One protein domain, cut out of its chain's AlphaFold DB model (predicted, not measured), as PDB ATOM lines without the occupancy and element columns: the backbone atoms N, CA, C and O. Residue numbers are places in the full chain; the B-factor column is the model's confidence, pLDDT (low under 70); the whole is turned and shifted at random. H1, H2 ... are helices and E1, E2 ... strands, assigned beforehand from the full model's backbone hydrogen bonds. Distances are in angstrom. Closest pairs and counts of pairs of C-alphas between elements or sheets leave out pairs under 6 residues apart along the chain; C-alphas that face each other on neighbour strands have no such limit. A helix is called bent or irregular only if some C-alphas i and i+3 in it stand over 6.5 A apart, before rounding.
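This is residues 7 to 87 of the 353 residues of an uncharacterized protein of Leptolyngbya sp. SIO1D8 (UniProt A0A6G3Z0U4). The domain is roughly an L: one arm is a small antiparallel sheet of three strands, E1, E2 and E3, and the other is a loose pair of longer helices, H2 and H3, which run opposite ways. The short helix H1 sits in the inner corner, over one face of the sheet and touching H3. The printed part has 81 residues, with three named helices and three named strands in the order H1, E1, H2, H3, E2, E3, and the sheet order is E1, E2, E3. The class is mixed, helices and strands. The whole is compact, with a radius of gyration of the C-alphas of 12.7 A, and spans 36 by 28 by 17 A.

H1 is residues 7 to 11, beginning at C-alpha 7 (-20.420, -11.471, 15.193); it is irregular, with C-alphas 7 and 10 lying 7.6 A apart. E1 follows as residues 20 to 24, 12.9 A long. H2 is residues 26 to 38, 18.5 A long, and begins at C-alpha 26 (-26.593, 3.616, 14.944). H3, residues 47 to 62, measures 22.2 A. E2 is residues 72 to 76 and E3 is residues 82 to 86, ending at C-alpha 86 (-31.390, -9.366, 18.165).

E2 is the inner strand. E1 is antiparallel to it at 149 degrees, with N 22 and O 74 within hydrogen-bond range at 2.7 A. E3, which forms a hairpin with E2, is antiparallel to it at 159 degrees, with N 86 and O 73 within hydrogen-bond range at 2.7 A. H1 is on the sheet at a height over the sheet of 9.0 A, and only just over E3, with 3 of its 5 C-alphas falling on that strand. H1 touches H3 through residues 48 to 52 of H3 alone; the closest C-alphas are those of Thr 7 and Val 49, 5.6 A apart. H2 and H3 form a helical hairpin at a shallow tilt of 29 degrees, opposite ways; they only just touch, with 3 pairs of C-alphas within 8 A, the closest those of Leu 29 and Ile 53 at 7.2 A. H1 and H2 are apart. H2 and H3 are not on the sheet. Every O i to N i+4 pair is within hydrogen-bond range in H2 and H3; in H1 it is 0 of 1, with 1 of 2 O i to N i+3 pairs within range.

The two C-alphas farthest apart are those of Gly 64 and Ala 79, at 36.5 A. The printed part has no cut. The links E1 to H2 and E2 to E3 are tight; the others are short, and no link is long. The mean pLDDT of the printed part is 71.9, with 25 residues under 70: residues 9 to 22, 67 to 69, 75 to 81 and 83.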
ATOM      1  N   THR A   7     -20.832 -12.673  15.934       73.06
ATOM      2  CA  THR A   7     -20.420 -11.471  15.193       73.06
ATOM      3  C   THR A   7     -20.172 -10.270  16.107       73.06
ATOM      4  O   THR A   7     -19.363  -9.417  15.772       73.06
ATOM      5  N   PHE A   8     -20.815 -10.189  17.271       71.75
ATOM      6  CA  PHE A   8     -20.677  -9.049  18.186       71.75
ATOM      7  C   PHE A   8     -19.856  -9.368  19.432       71.75
ATOM      8  O   PHE A   8     -19.742  -8.515  20.306       71.75
ATOM      9  N   SER A   9     -19.237 -10.550  19.501       68.25
ATOM     10  CA  SER A   9     -18.401 -10.979  20.633       68.25
ATOM     11  C   SER A   9     -17.256 -10.009  20.957       68.25
ATOM     12  O   SER A   9     -16.827  -9.929  22.099       68.25
ATOM     13  N   PHE A  10     -16.803  -9.188  20.004       69.12
ATOM     14  CA  PHE A  10     -15.814  -8.131  20.259       69.12
ATOM     15  C   PHE A  10     -16.307  -7.033  21.221       69.12
ATOM     16  O   PHE A  10     -15.495  -6.276  21.750       69.12
ATOM     17  N   LEU A  11     -17.619  -6.933  21.462       65.50
ATOM     18  CA  LEU A  11     -18.193  -6.040  22.470       65.50
ATOM     19  C   LEU A  11     -18.119  -6.629  23.890       65.50
ATOM     20  O   LEU A  11     -18.394  -5.922  24.865       65.50
ATOM     21  N   GLU A  12     -17.757  -7.908  24.030       62.53
ATOM     22  CA  GLU A  12     -17.545  -8.546  25.327       62.53
ATOM     23  C   GLU A  12     -16.366  -7.888  26.052       62.53
ATOM     24  O   GLU A  12     -15.281  -7.698  25.506       62.53
ATOM     25  N   GLY A  13     -16.574  -7.521  27.318       49.00
ATOM     26  CA  GLY A  13     -15.535  -6.908  28.150       49.00
ATOM     27  C   GLY A  13     -15.392  -5.384  28.043       49.00
ATOM     28  O   GLY A  13     -14.597  -4.817  28.797       49.00
ATOM     29  N   GLY A  14     -16.172  -4.697  27.201       51.81
ATOM     30  CA  GLY A  14     -16.313  -3.236  27.285       51.81
ATOM     31  C   GLY A  14     -17.131  -2.825  28.520       51.81
ATOM     32  O   GLY A  14     -18.142  -3.461  28.819       51.81
ATOM     33  N   GLU A  15     -16.778  -1.744  29.241       49.69
ATOM     34  CA  GLU A  15     -17.588  -1.295  30.401       49.69
ATOM     35  C   GLU A  15     -18.951  -0.682  29.976       49.69
ATOM     36  O   GLU A  15     -19.739  -0.223  30.810       49.69
ATOM     37  N   SER A  16     -19.250  -0.665  28.671       55.94
ATOM     38  CA  SER A  16     -20.419  -0.029  28.064       55.94
ATOM     39  C   SER A  16     -21.679  -0.904  28.044       55.94
ATOM     40  O   SER A  16     -22.789  -0.343  28.050       55.94
ATOM     41  N   LEU A  17     -21.526  -2.232  28.051       63.22
ATOM     42  CA  LEU A  17     -22.621  -3.196  28.105       63.22
ATOM     43  C   LEU A  17     -22.862  -3.665  29.543       63.22
ATOM     44  O   LEU A  17     -21.940  -3.917  30.314       63.22
ATOM     45  N   ILE A  18     -24.134  -3.749  29.918       61.09
ATOM     46  CA  ILE A  18     -24.569  -4.180  31.251       61.09
ATOM     47  C   ILE A  18     -25.288  -5.526  31.157       61.09
ATOM     48  O   ILE A  18     -25.934  -5.769  30.144       61.09
ATOM     49  N   PRO A  19     -25.264  -6.373  32.197       63.34
ATOM     50  CA  PRO A  19     -26.095  -7.571  32.214       63.34
ATOM     51  C   PRO A  19     -27.573  -7.256  31.938       63.34
ATOM     52  O   PRO A  19     -28.129  -6.293  32.480       63.34
ATOM     53  N   GLY A  20     -28.205  -8.077  31.104       59.25
ATOM     54  CA  GLY A  20     -29.550  -7.884  30.575       59.25
ATOM     55  C   GLY A  20     -29.573  -7.350  29.140       59.25
ATOM     56  O   GLY A  20     -28.578  -7.366  28.418       59.25
ATOM     57  N   TRP A  21     -30.746  -6.881  28.706       66.00
ATOM     58  CA  TRP A  21     -30.904  -6.285  27.378       66.00
ATOM     59  C   TRP A  21     -30.254  -4.898  27.321       66.00
ATOM     60  O   TRP A  21     -30.530  -4.018  28.136       66.00
ATOM     61  N   ASN A  22     -29.419  -4.687  26.321       69.62
ATOM     62  CA  ASN A  22     -28.838  -3.413  25.937       69.62
ATOM     63  C   ASN A  22     -29.368  -3.076  24.559       69.62
ATOM     64  O   ASN A  22     -29.506  -3.969  23.731       69.62
ATOM     65  N   ASN A  23     -29.602  -1.799  24.298       72.81
ATOM     66  CA  ASN A  23     -29.808  -1.334  22.940       72.81
ATOM     67  C   ASN A  23     -28.553  -0.597  22.490       72.81
ATOM     68  O   ASN A  23     -27.977   0.152  23.282       72.81
ATOM     69  N   ILE A  24     -28.140  -0.850  21.254       73.81
ATOM     70  CA  ILE A  24     -27.042  -0.149  20.599       73.81
ATOM     71  C   ILE A  24     -27.636   0.746  19.520       73.81
ATOM     72  O   ILE A  24     -28.461   0.301  18.712       73.81
ATOM     73  N   GLY A  25     -27.245   2.016  19.560       73.81
ATOM     74  CA  GLY A  25     -27.622   3.014  18.567       73.81
ATOM     75  C   GLY A  25     -26.802   2.933  17.286       73.81
ATOM     76  O   GLY A  25     -25.709   2.373  17.265       73.81
ATOM     77  N   HIS A  26     -27.313   3.540  16.217       72.31
ATOM     78  CA  HIS A  26     -26.593   3.616  14.944       72.31
ATOM     79  C   HIS A  26     -25.231   4.320  15.104       72.31
ATOM     80  O   HIS A  26     -24.202   3.770  14.729       72.31
ATOM     81  N   GLN A  27     -25.205   5.466  15.796       70.25
ATOM     82  CA  GLN A  27     -23.966   6.201  16.094       70.25
ATOM     83  C   GLN A  27     -22.977   5.396  16.944       70.25
ATOM     84  O   GLN A  27     -21.769   5.526  16.772       70.25
ATOM     85  N   GLU A  28     -23.472   4.566  17.869       72.50
ATOM     86  CA  GLU A  28     -22.605   3.706  18.680       72.50
ATOM     87  C   GLU A  28     -21.959   2.617  17.814       72.50
ATOM     88  O   GLU A  28     -20.770   2.364  17.975       72.50
ATOM     89  N   LEU A  29     -22.689   2.032  16.854       74.81
ATOM     90  CA  LEU A  29     -22.114   1.079  15.894       74.81
ATOM     91  C   LEU A  29     -21.069   1.728  14.980       74.81
ATOM     92  O   LEU A  29     -20.002   1.152  14.776       74.81
ATOM     93  N   GLU A  30     -21.336   2.928  14.459       73.69
ATOM     94  CA  GLU A  30     -20.367   3.670  13.637       73.69
ATOM     95  C   GLU A  30     -19.100   4.038  14.423       73.69
ATOM     96  O   GLU A  30     -17.977   3.939  13.915       73.69
ATOM     97  N   GLN A  31     -19.265   4.444  15.685       73.56
ATOM     98  CA  GLN A  31     -18.139   4.737  16.561       73.56
ATOM     99  C   GLN A  31     -17.317   3.472  16.831       73.56
ATOM    100  O   GLN A  31     -16.097   3.510  16.699       73.56
ATOM    101  N   MET A  32     -17.969   2.345  17.133       72.94
ATOM    102  CA  MET A  32     -17.293   1.057  17.339       72.94
ATOM    103  C   MET A  32     -16.481   0.645  16.106       72.94
ATOM    104  O   MET A  32     -15.348   0.193  16.236       72.94
ATOM    105  N   MET A  33     -17.016   0.860  14.904       73.44
ATOM    106  CA  MET A  33     -16.301   0.606  13.648       73.44
ATOM    107  C   MET A  33     -15.062   1.480  13.497       73.44
ATOM    108  O   MET A  33     -13.995   0.996  13.123       73.44
ATOM    109  N   SER A  34     -15.195   2.765  13.819       74.88
ATOM    110  CA  SER A  34     -14.075   3.706  13.789       74.88
ATOM    111  C   SER A  34     -12.983   3.292  14.782       74.88
ATOM    112  O   SER A  34     -11.809   3.284  14.426       74.88
ATOM    113  N   GLU A  35     -13.365   2.862  15.988       73.31
ATOM    114  CA  GLU A  35     -12.441   2.374  17.019       73.31
ATOM    115  C   GLU A  35     -11.726   1.077  16.608       73.31
ATOM    116  O   GLU A  35     -10.530   0.941  16.862       73.31
ATOM    117  N   LEU A  36     -12.411   0.140  15.940       73.00
ATOM    118  CA  LEU A  36     -11.785  -1.074  15.397       73.00
ATOM    119  C   LEU A  36     -10.723  -0.727  14.342       73.00
ATOM    120  O   LEU A  36      -9.604  -1.237  14.405       73.00
ATOM    121  N   ILE A  37     -11.042   0.193  13.426       78.00
ATOM    122  CA  ILE A  37     -10.100   0.673  12.404       78.00
ATOM    123  C   ILE A  37      -8.900   1.376  13.056       78.00
ATOM    124  O   ILE A  37      -7.760   1.159  12.646       78.00
ATOM    125  N   GLU A  38      -9.130   2.202  14.082       77.75
ATOM    126  CA  GLU A  38      -8.063   2.867  14.846       77.75
ATOM    127  C   GLU A  38      -7.154   1.875  15.589       77.75
ATOM    128  O   GLU A  38      -5.968   2.152  15.774       77.75
ATOM    129  N   GLN A  39      -7.680   0.711  15.977       74.25
ATOM    130  CA  GLN A  39      -6.919  -0.404  16.554       74.25
ATOM    131  C   GLN A  39      -6.217  -1.277  15.498       74.25
ATOM    132  O   GLN A  39      -5.710  -2.346  15.833       74.25
ATOM    133  N   GLU A  40      -6.166  -0.822  14.243       76.56
ATOM    134  CA  GLU A  40      -5.594  -1.534  13.094       76.56
ATOM    135  C   GLU A  40      -6.310  -2.859  12.758       76.56
ATOM    136  O   GLU A  40      -5.759  -3.683  12.031       76.56
ATOM    137  N   ILE A  41      -7.547  -3.061  13.234       74.56
ATOM    138  CA  ILE A  41      -8.404  -4.179  12.815       74.56
ATOM    139  C   ILE A  41      -9.091  -3.769  11.514       74.56
ATOM    140  O   ILE A  41      -9.912  -2.850  11.478       74.56
ATOM    141  N   THR A  42      -8.744  -4.447  10.426       76.56
ATOM    142  CA  THR A  42      -9.261  -4.133   9.095       76.56
ATOM    143  C   THR A  42     -10.513  -4.953   8.761       76.56
ATOM    144  O   THR A  42     -10.782  -5.976   9.399       76.56
ATOM    145  N   PRO A  43     -11.280  -4.565   7.724       74.94
ATOM    146  CA  PRO A  43     -12.368  -5.393   7.204       74.94
ATOM    147  C   PRO A  43     -11.931  -6.805   6.788       74.94
ATOM    148  O   PRO A  43     -12.748  -7.717   6.821       74.94
ATOM    149  N   ASP A  44     -10.658  -7.004   6.433       77.19
ATOM    150  CA  ASP A  44     -10.121  -8.333   6.115       77.19
ATOM    151  C   ASP A  44      -9.922  -9.191   7.379       77.19
ATOM    152  O   ASP A  44     -10.014 -10.417   7.312       77.19
ATOM    153  N   ASP A  45      -9.691  -8.560   8.537       73.88
ATOM    154  CA  ASP A  45      -9.489  -9.236   9.824       73.88
ATOM    155  C   ASP A  45     -10.817  -9.621  10.497       73.88
ATOM    156  O   ASP A  45     -10.896 -10.641  11.183       73.88
ATOM    157  N   ALA A  46     -11.867  -8.816  10.297       72.94
ATOM    158  CA  ALA A  46     -13.185  -9.014  10.907       72.94
ATOM    159  C   ALA A  46     -14.353  -8.835   9.907       72.94
ATOM    160  O   ALA A  46     -15.285  -8.073  10.181       72.94
ATOM    161  N   PRO A  47     -14.361  -9.542   8.761       79.19
ATOM    162  CA  PRO A  47     -15.284  -9.273   7.652       79.19
ATOM    163  C   PRO A  47     -16.759  -9.364   8.049       79.19
ATOM    164  O   PRO A  47     -17.569  -8.550   7.607       79.19
ATOM    165  N   ASP A  48     -17.111 -10.299   8.932       78.56
ATOM    166  CA  ASP A  48     -18.490 -10.490   9.383       78.56
ATOM    167  C   ASP A  48     -19.011  -9.306  10.214       78.56
ATOM    168  O   ASP A  48     -20.198  -8.992  10.147       78.56
ATOM    169  N   VAL A  49     -18.143  -8.612  10.960       76.12
ATOM    170  CA  VAL A  49     -18.513  -7.440  11.776       76.12
ATOM    171  C   VAL A  49     -18.867  -6.265  10.876       76.12
ATOM    172  O   VAL A  49     -19.963  -5.708  10.963       76.12
ATOM    173  N   PHE A  50     -17.939  -5.925   9.978       79.31
ATOM    174  CA  PHE A  50     -18.085  -4.800   9.060       79.31
ATOM    175  C   PHE A  50     -19.302  -5.006   8.157       79.31
ATOM    176  O   PHE A  50     -20.132  -4.110   8.002       79.31
ATOM    177  N   LYS A  51     -19.466  -6.232   7.650       81.75
ATOM    178  CA  LYS A  51     -20.590  -6.604   6.798       81.75
ATOM    179  C   LYS A  51     -21.927  -6.588   7.537       81.75
ATOM    180  O   LYS A  51     -22.916  -6.140   6.966       81.75
ATOM    181  N   ALA A  52     -21.983  -7.015   8.802       80.06
ATOM    182  CA  ALA A  52     -23.215  -6.941   9.592       80.06
ATOM    183  C   ALA A  52     -23.707  -5.499   9.740       80.06
ATOM    184  O   ALA A  52     -24.902  -5.243   9.605       80.06
ATOM    185  N   ILE A  53     -22.794  -4.563  10.001       79.06
ATOM    186  CA  ILE A  53     -23.127  -3.150  10.206       79.06
ATOM    187  C   ILE A  53     -23.592  -2.505   8.897       79.06
ATOM    188  O   ILE A  53     -24.624  -1.838   8.892       79.06
ATOM    189  N   GLU A  54     -22.912  -2.775   7.782       83.12
ATOM    190  CA  GLU A  54     -23.309  -2.288   6.452       83.12
ATOM    191  C   GLU A  54     -24.693  -2.816   6.024       83.12
ATOM    192  O   GLU A  54     -25.531  -2.080   5.491       83.12
ATOM    193  N   VAL A  55     -24.965  -4.092   6.317       84.69
ATOM    194  CA  VAL A  55     -26.263  -4.739   6.092       84.69
ATOM    195  C   VAL A  55     -27.363  -4.090   6.936       84.69
ATOM    196  O   VAL A  55     -28.459  -3.851   6.424       84.69
ATOM    197  N   ILE A  56     -27.091  -3.791   8.211       84.00
ATOM    198  CA  ILE A  56     -28.041  -3.101   9.096       84.00
ATOM    199  C   ILE A  56     -28.342  -1.703   8.559       84.00
ATOM    200  O   ILE A  56     -29.514  -1.360   8.437       84.00
ATOM    201  N   ASP A  57     -27.323  -0.926   8.198       82.44
ATOM    202  CA  ASP A  57     -27.502   0.430   7.672       82.44
ATOM    203  C   ASP A  57     -28.338   0.436   6.382       82.44
ATOM    204  O   ASP A  57     -29.355   1.124   6.270       82.44
ATOM    205  N   SER A  58     -27.996  -0.447   5.442       83.88
ATOM    206  CA  SER A  58     -28.733  -0.588   4.183       83.88
ATOM    207  C   SER A  58     -30.183  -1.023   4.389       83.88
ATOM    208  O   SER A  58     -31.082  -0.547   3.688       83.88
ATOM    209  N   LEU A  59     -30.437  -1.896   5.367       85.25
ATOM    210  CA  LEU A  59     -31.789  -2.287   5.745       85.25
ATOM    211  C   LEU A  59     -32.563  -1.106   6.342       85.25
ATOM    212  O   LEU A  59     -33.690  -0.857   5.921       85.25
ATOM    213  N   LEU A  60     -31.981  -0.358   7.284       83.38
ATOM    214  CA  LEU A  60     -32.620   0.817   7.893       83.38
ATOM    215  C   LEU A  60     -32.976   1.860   6.839       83.38
ATOM    216  O   LEU A  60     -34.096   2.372   6.832       83.38
ATOM    217  N   LYS A  61     -32.065   2.106   5.900       82.81
ATOM    218  CA  LYS A  61     -32.296   2.966   4.745       82.81
ATOM    219  C   LYS A  61     -33.450   2.490   3.875       82.81
ATOM    220  O   LYS A  61     -34.354   3.272   3.583       82.81
ATOM    221  N   GLY A  62     -33.467   1.210   3.507       80.94
ATOM    222  CA  GLY A  62     -34.566   0.624   2.731       80.94
ATOM    223  C   GLY A  62     -35.917   0.673   3.457       80.94
ATOM    224  O   GLY A  62     -36.964   0.754   2.821       80.94
ATOM    225  N   LEU A  63     -35.903   0.684   4.792       81.62
ATOM    226  CA  LEU A  63     -37.091   0.831   5.635       81.62
ATOM    227  C   LEU A  63     -37.493   2.298   5.884       81.62
ATOM    228  O   LEU A  63     -38.529   2.541   6.506       81.62
ATOM    229  N   GLY A  64     -36.697   3.274   5.431       77.06
ATOM    230  CA  GLY A  64     -36.903   4.696   5.723       77.06
ATOM    231  C   GLY A  64     -36.667   5.064   7.195       77.06
ATOM    232  O   GLY A  64     -37.255   6.023   7.689       77.06
ATOM    233  N   GLN A  65     -35.838   4.289   7.899       77.06
ATOM    234  CA  GLN A  65     -35.532   4.397   9.331       77.06
ATOM    235  C   GLN A  65     -34.075   4.830   9.588       77.06
ATOM    236  O   GLN A  65     -33.495   4.473  10.611       77.06
ATOM    237  N   GLU A  66     -33.476   5.621   8.687       70.12
ATOM    238  CA  GLU A  66     -32.087   6.124   8.806       70.12
ATOM    239  C   GLU A  66     -31.837   6.925  10.106       70.12
ATOM    240  O   GLU A  66     -30.702   7.083  10.537       70.12
ATOM    241  N   GLY A  67     -32.897   7.434  10.746       63.28
ATOM    242  CA  GLY A  67     -32.834   8.178  12.008       63.28
ATOM    243  C   GLY A  67     -33.167   7.365  13.262       63.28
ATOM    244  O   GLY A  67     -33.423   7.973  14.297       63.28
ATOM    245  N   ALA A  68     -33.242   6.032  13.185       65.88
ATOM    246  CA  ALA A  68     -33.567   5.210  14.348       65.88
ATOM    247  C   ALA A  68     -32.479   5.330  15.432       65.88
ATOM    248  O   ALA A  68     -31.326   4.946  15.227       65.88
ATOM    249  N   ASP A  69     -32.866   5.814  16.616       64.69
ATOM    250  CA  ASP A  69     -31.955   6.011  17.755       64.69
ATOM    251  C   ASP A  69     -31.304   4.695  18.222       64.69
ATOM    252  O   ASP A  69     -30.218   4.699  18.799       64.69
ATOM    253  N   GLN A  70     -31.973   3.559  18.005       70.50
ATOM    254  CA  GLN A  70     -31.564   2.231  18.459       70.50
ATOM    255  C   GLN A  70     -31.830   1.202  17.365       70.50
ATOM    256  O   GLN A  70     -32.923   1.162  16.810       70.50
ATOM    257  N   VAL A  71     -30.846   0.347  17.087       75.12
ATOM    258  CA  VAL A  71     -30.864  -0.532  15.905       75.12
ATOM    259  C   VAL A  71     -30.635  -2.002  16.241       75.12
ATOM    260  O   VAL A  71     -31.187  -2.875  15.573       75.12
ATOM    261  N   LEU A  72     -29.894  -2.289  17.315       76.50
ATOM    262  CA  LEU A  72     -29.631  -3.646  17.794       76.50
ATOM    263  C   LEU A  72     -29.996  -3.785  19.267       76.50
ATOM    264  O   LEU A  72     -29.710  -2.898  20.066       76.50
ATOM    265  N   GLY A  73     -30.572  -4.928  19.627       73.88
ATOM    266  CA  GLY A  73     -30.700  -5.389  21.001       73.88
ATOM    267  C   GLY A  73     -29.636  -6.440  21.304       73.88
ATOM    268  O   GLY A  73     -29.579  -7.464  20.633       73.88
ATOM    269  N   ILE A  74     -28.818  -6.233  22.328       74.81
ATOM    270  CA  ILE A  74     -27.827  -7.199  22.808       74.81
ATOM    271  C   ILE A  74     -28.191  -7.624  24.222       74.81
ATOM    272  O   ILE A  74     -28.195  -6.814  25.147       74.81
ATOM    273  N   PHE A  75     -28.493  -8.902  24.398       69.25
ATOM    274  CA  PHE A  75     -28.607  -9.512  25.707       69.25
ATOM    275  C   PHE A  75     -27.228  -9.977  26.160       69.25
ATOM    276  O   PHE A  75     -26.628 -10.868  25.558       69.25
ATOM    277  N   VAL A  76     -26.746  -9.350  27.226       66.12
ATOM    278  CA  VAL A  76     -25.503  -9.721  27.891       66.12
ATOM    279  C   VAL A  76     -25.858 -10.514  29.133       66.12
ATOM    280  O   VAL A  76     -26.714 -10.097  29.918       66.12
ATOM    281  N   ASP A  77     -25.241 -11.672  29.295       58.81
ATOM    282  CA  ASP A  77     -25.394 -12.475  30.493       58.81
ATOM    283  C   ASP A  77     -24.728 -11.797  31.702       58.81
ATOM    284  O   ASP A  77     -24.130 -10.719  31.635       58.81
ATOM    285  N   GLU A  78     -24.858 -12.407  32.870       55.22
ATOM    286  CA  GLU A  78     -24.327 -11.821  34.098       55.22
ATOM    287  C   GLU A  78     -22.808 -11.989  34.257       55.22
ATOM    288  O   GLU A  78     -22.207 -11.315  35.099       55.22
ATOM    289  N   ALA A  79     -22.175 -12.817  33.419       55.38
ATOM    290  CA  ALA A  79     -20.724 -12.900  33.287       55.38
ATOM    291  C   ALA A  79     -20.155 -11.785  32.388       55.38
ATOM    292  O   ALA A  79     -18.937 -11.602  32.346       55.38
ATOM    293  N   GLY A  80     -21.018 -11.002  31.729       58.47
ATOM    294  CA  GLY A  80     -20.616  -9.958  30.790       58.47
ATOM    295  C   GLY A  80     -20.371 -10.482  29.374       58.47
ATOM    296  O   GLY A  80     -19.783  -9.757  28.571       58.47
ATOM    297  N   LEU A  81     -20.797 -11.716  29.083       67.06
ATOM    298  CA  LEU A  81     -20.718 -12.337  27.764       67.06
ATOM    299  C   LEU A  81     -22.009 -12.100  26.993       67.06
ATOM    300  O   LEU A  81     -23.091 -11.967  27.565       67.06
ATOM    301  N   ILE A  82     -21.914 -12.041  25.673       72.75
ATOM    302  CA  ILE A  82     -23.077 -11.802  24.832       72.75
ATOM    303  C   ILE A  82     -23.769 -13.136  24.584       72.75
ATOM    304  O   ILE A  82     -23.314 -13.958  23.798       72.75
ATOM    305  N   ASP A  83     -24.912 -13.338  25.236       68.19
ATOM    306  CA  ASP A  83     -25.717 -14.546  25.048       68.19
ATOM    307  C   ASP A  83     -26.605 -14.424  23.800       68.19
ATOM    308  O   ASP A  83     -26.765 -15.383  23.042       68.19
ATOM    309  N   LYS A  84     -27.170 -13.235  23.523       71.75
ATOM    310  CA  LYS A  84     -28.023 -13.030  22.335       71.75
ATOM    311  C   LYS A  84     -27.833 -11.664  21.707       71.75
ATOM    312  O   LYS A  84     -27.784 -10.652  22.394       71.75
ATOM    313  N   VAL A  85     -27.873 -11.630  20.380       74.44
ATOM    314  CA  VAL A  85     -28.034 -10.398  19.605       74.44
ATOM    315  C   VAL A  85     -29.308 -10.524  18.791       74.44
ATOM    316  O   VAL A  85     -29.498 -11.486  18.049       74.44
ATOM    317  N   LEU A  86     -30.195  -9.557  18.964       71.50
ATOM    318  CA  LEU A  86     -31.390  -9.366  18.165       71.50
ATOM    319  C   LEU A  86     -31.202  -8.107  17.332       71.50
ATOM    320  O   LEU A  86     -31.250  -6.991  17.846       71.50
ATOM    321  N   GLY A  87     -31.010  -8.298  16.032       76.94
ATOM    322  CA  GLY A  87     -31.264  -7.234  15.071       76.94
ATOM    323  C   GLY A  87     -32.761  -7.030  14.840       76.94
ATOM    324  O   GLY A  87     -33.584  -7.518  15.625       76.94
TER     325      GLY A  87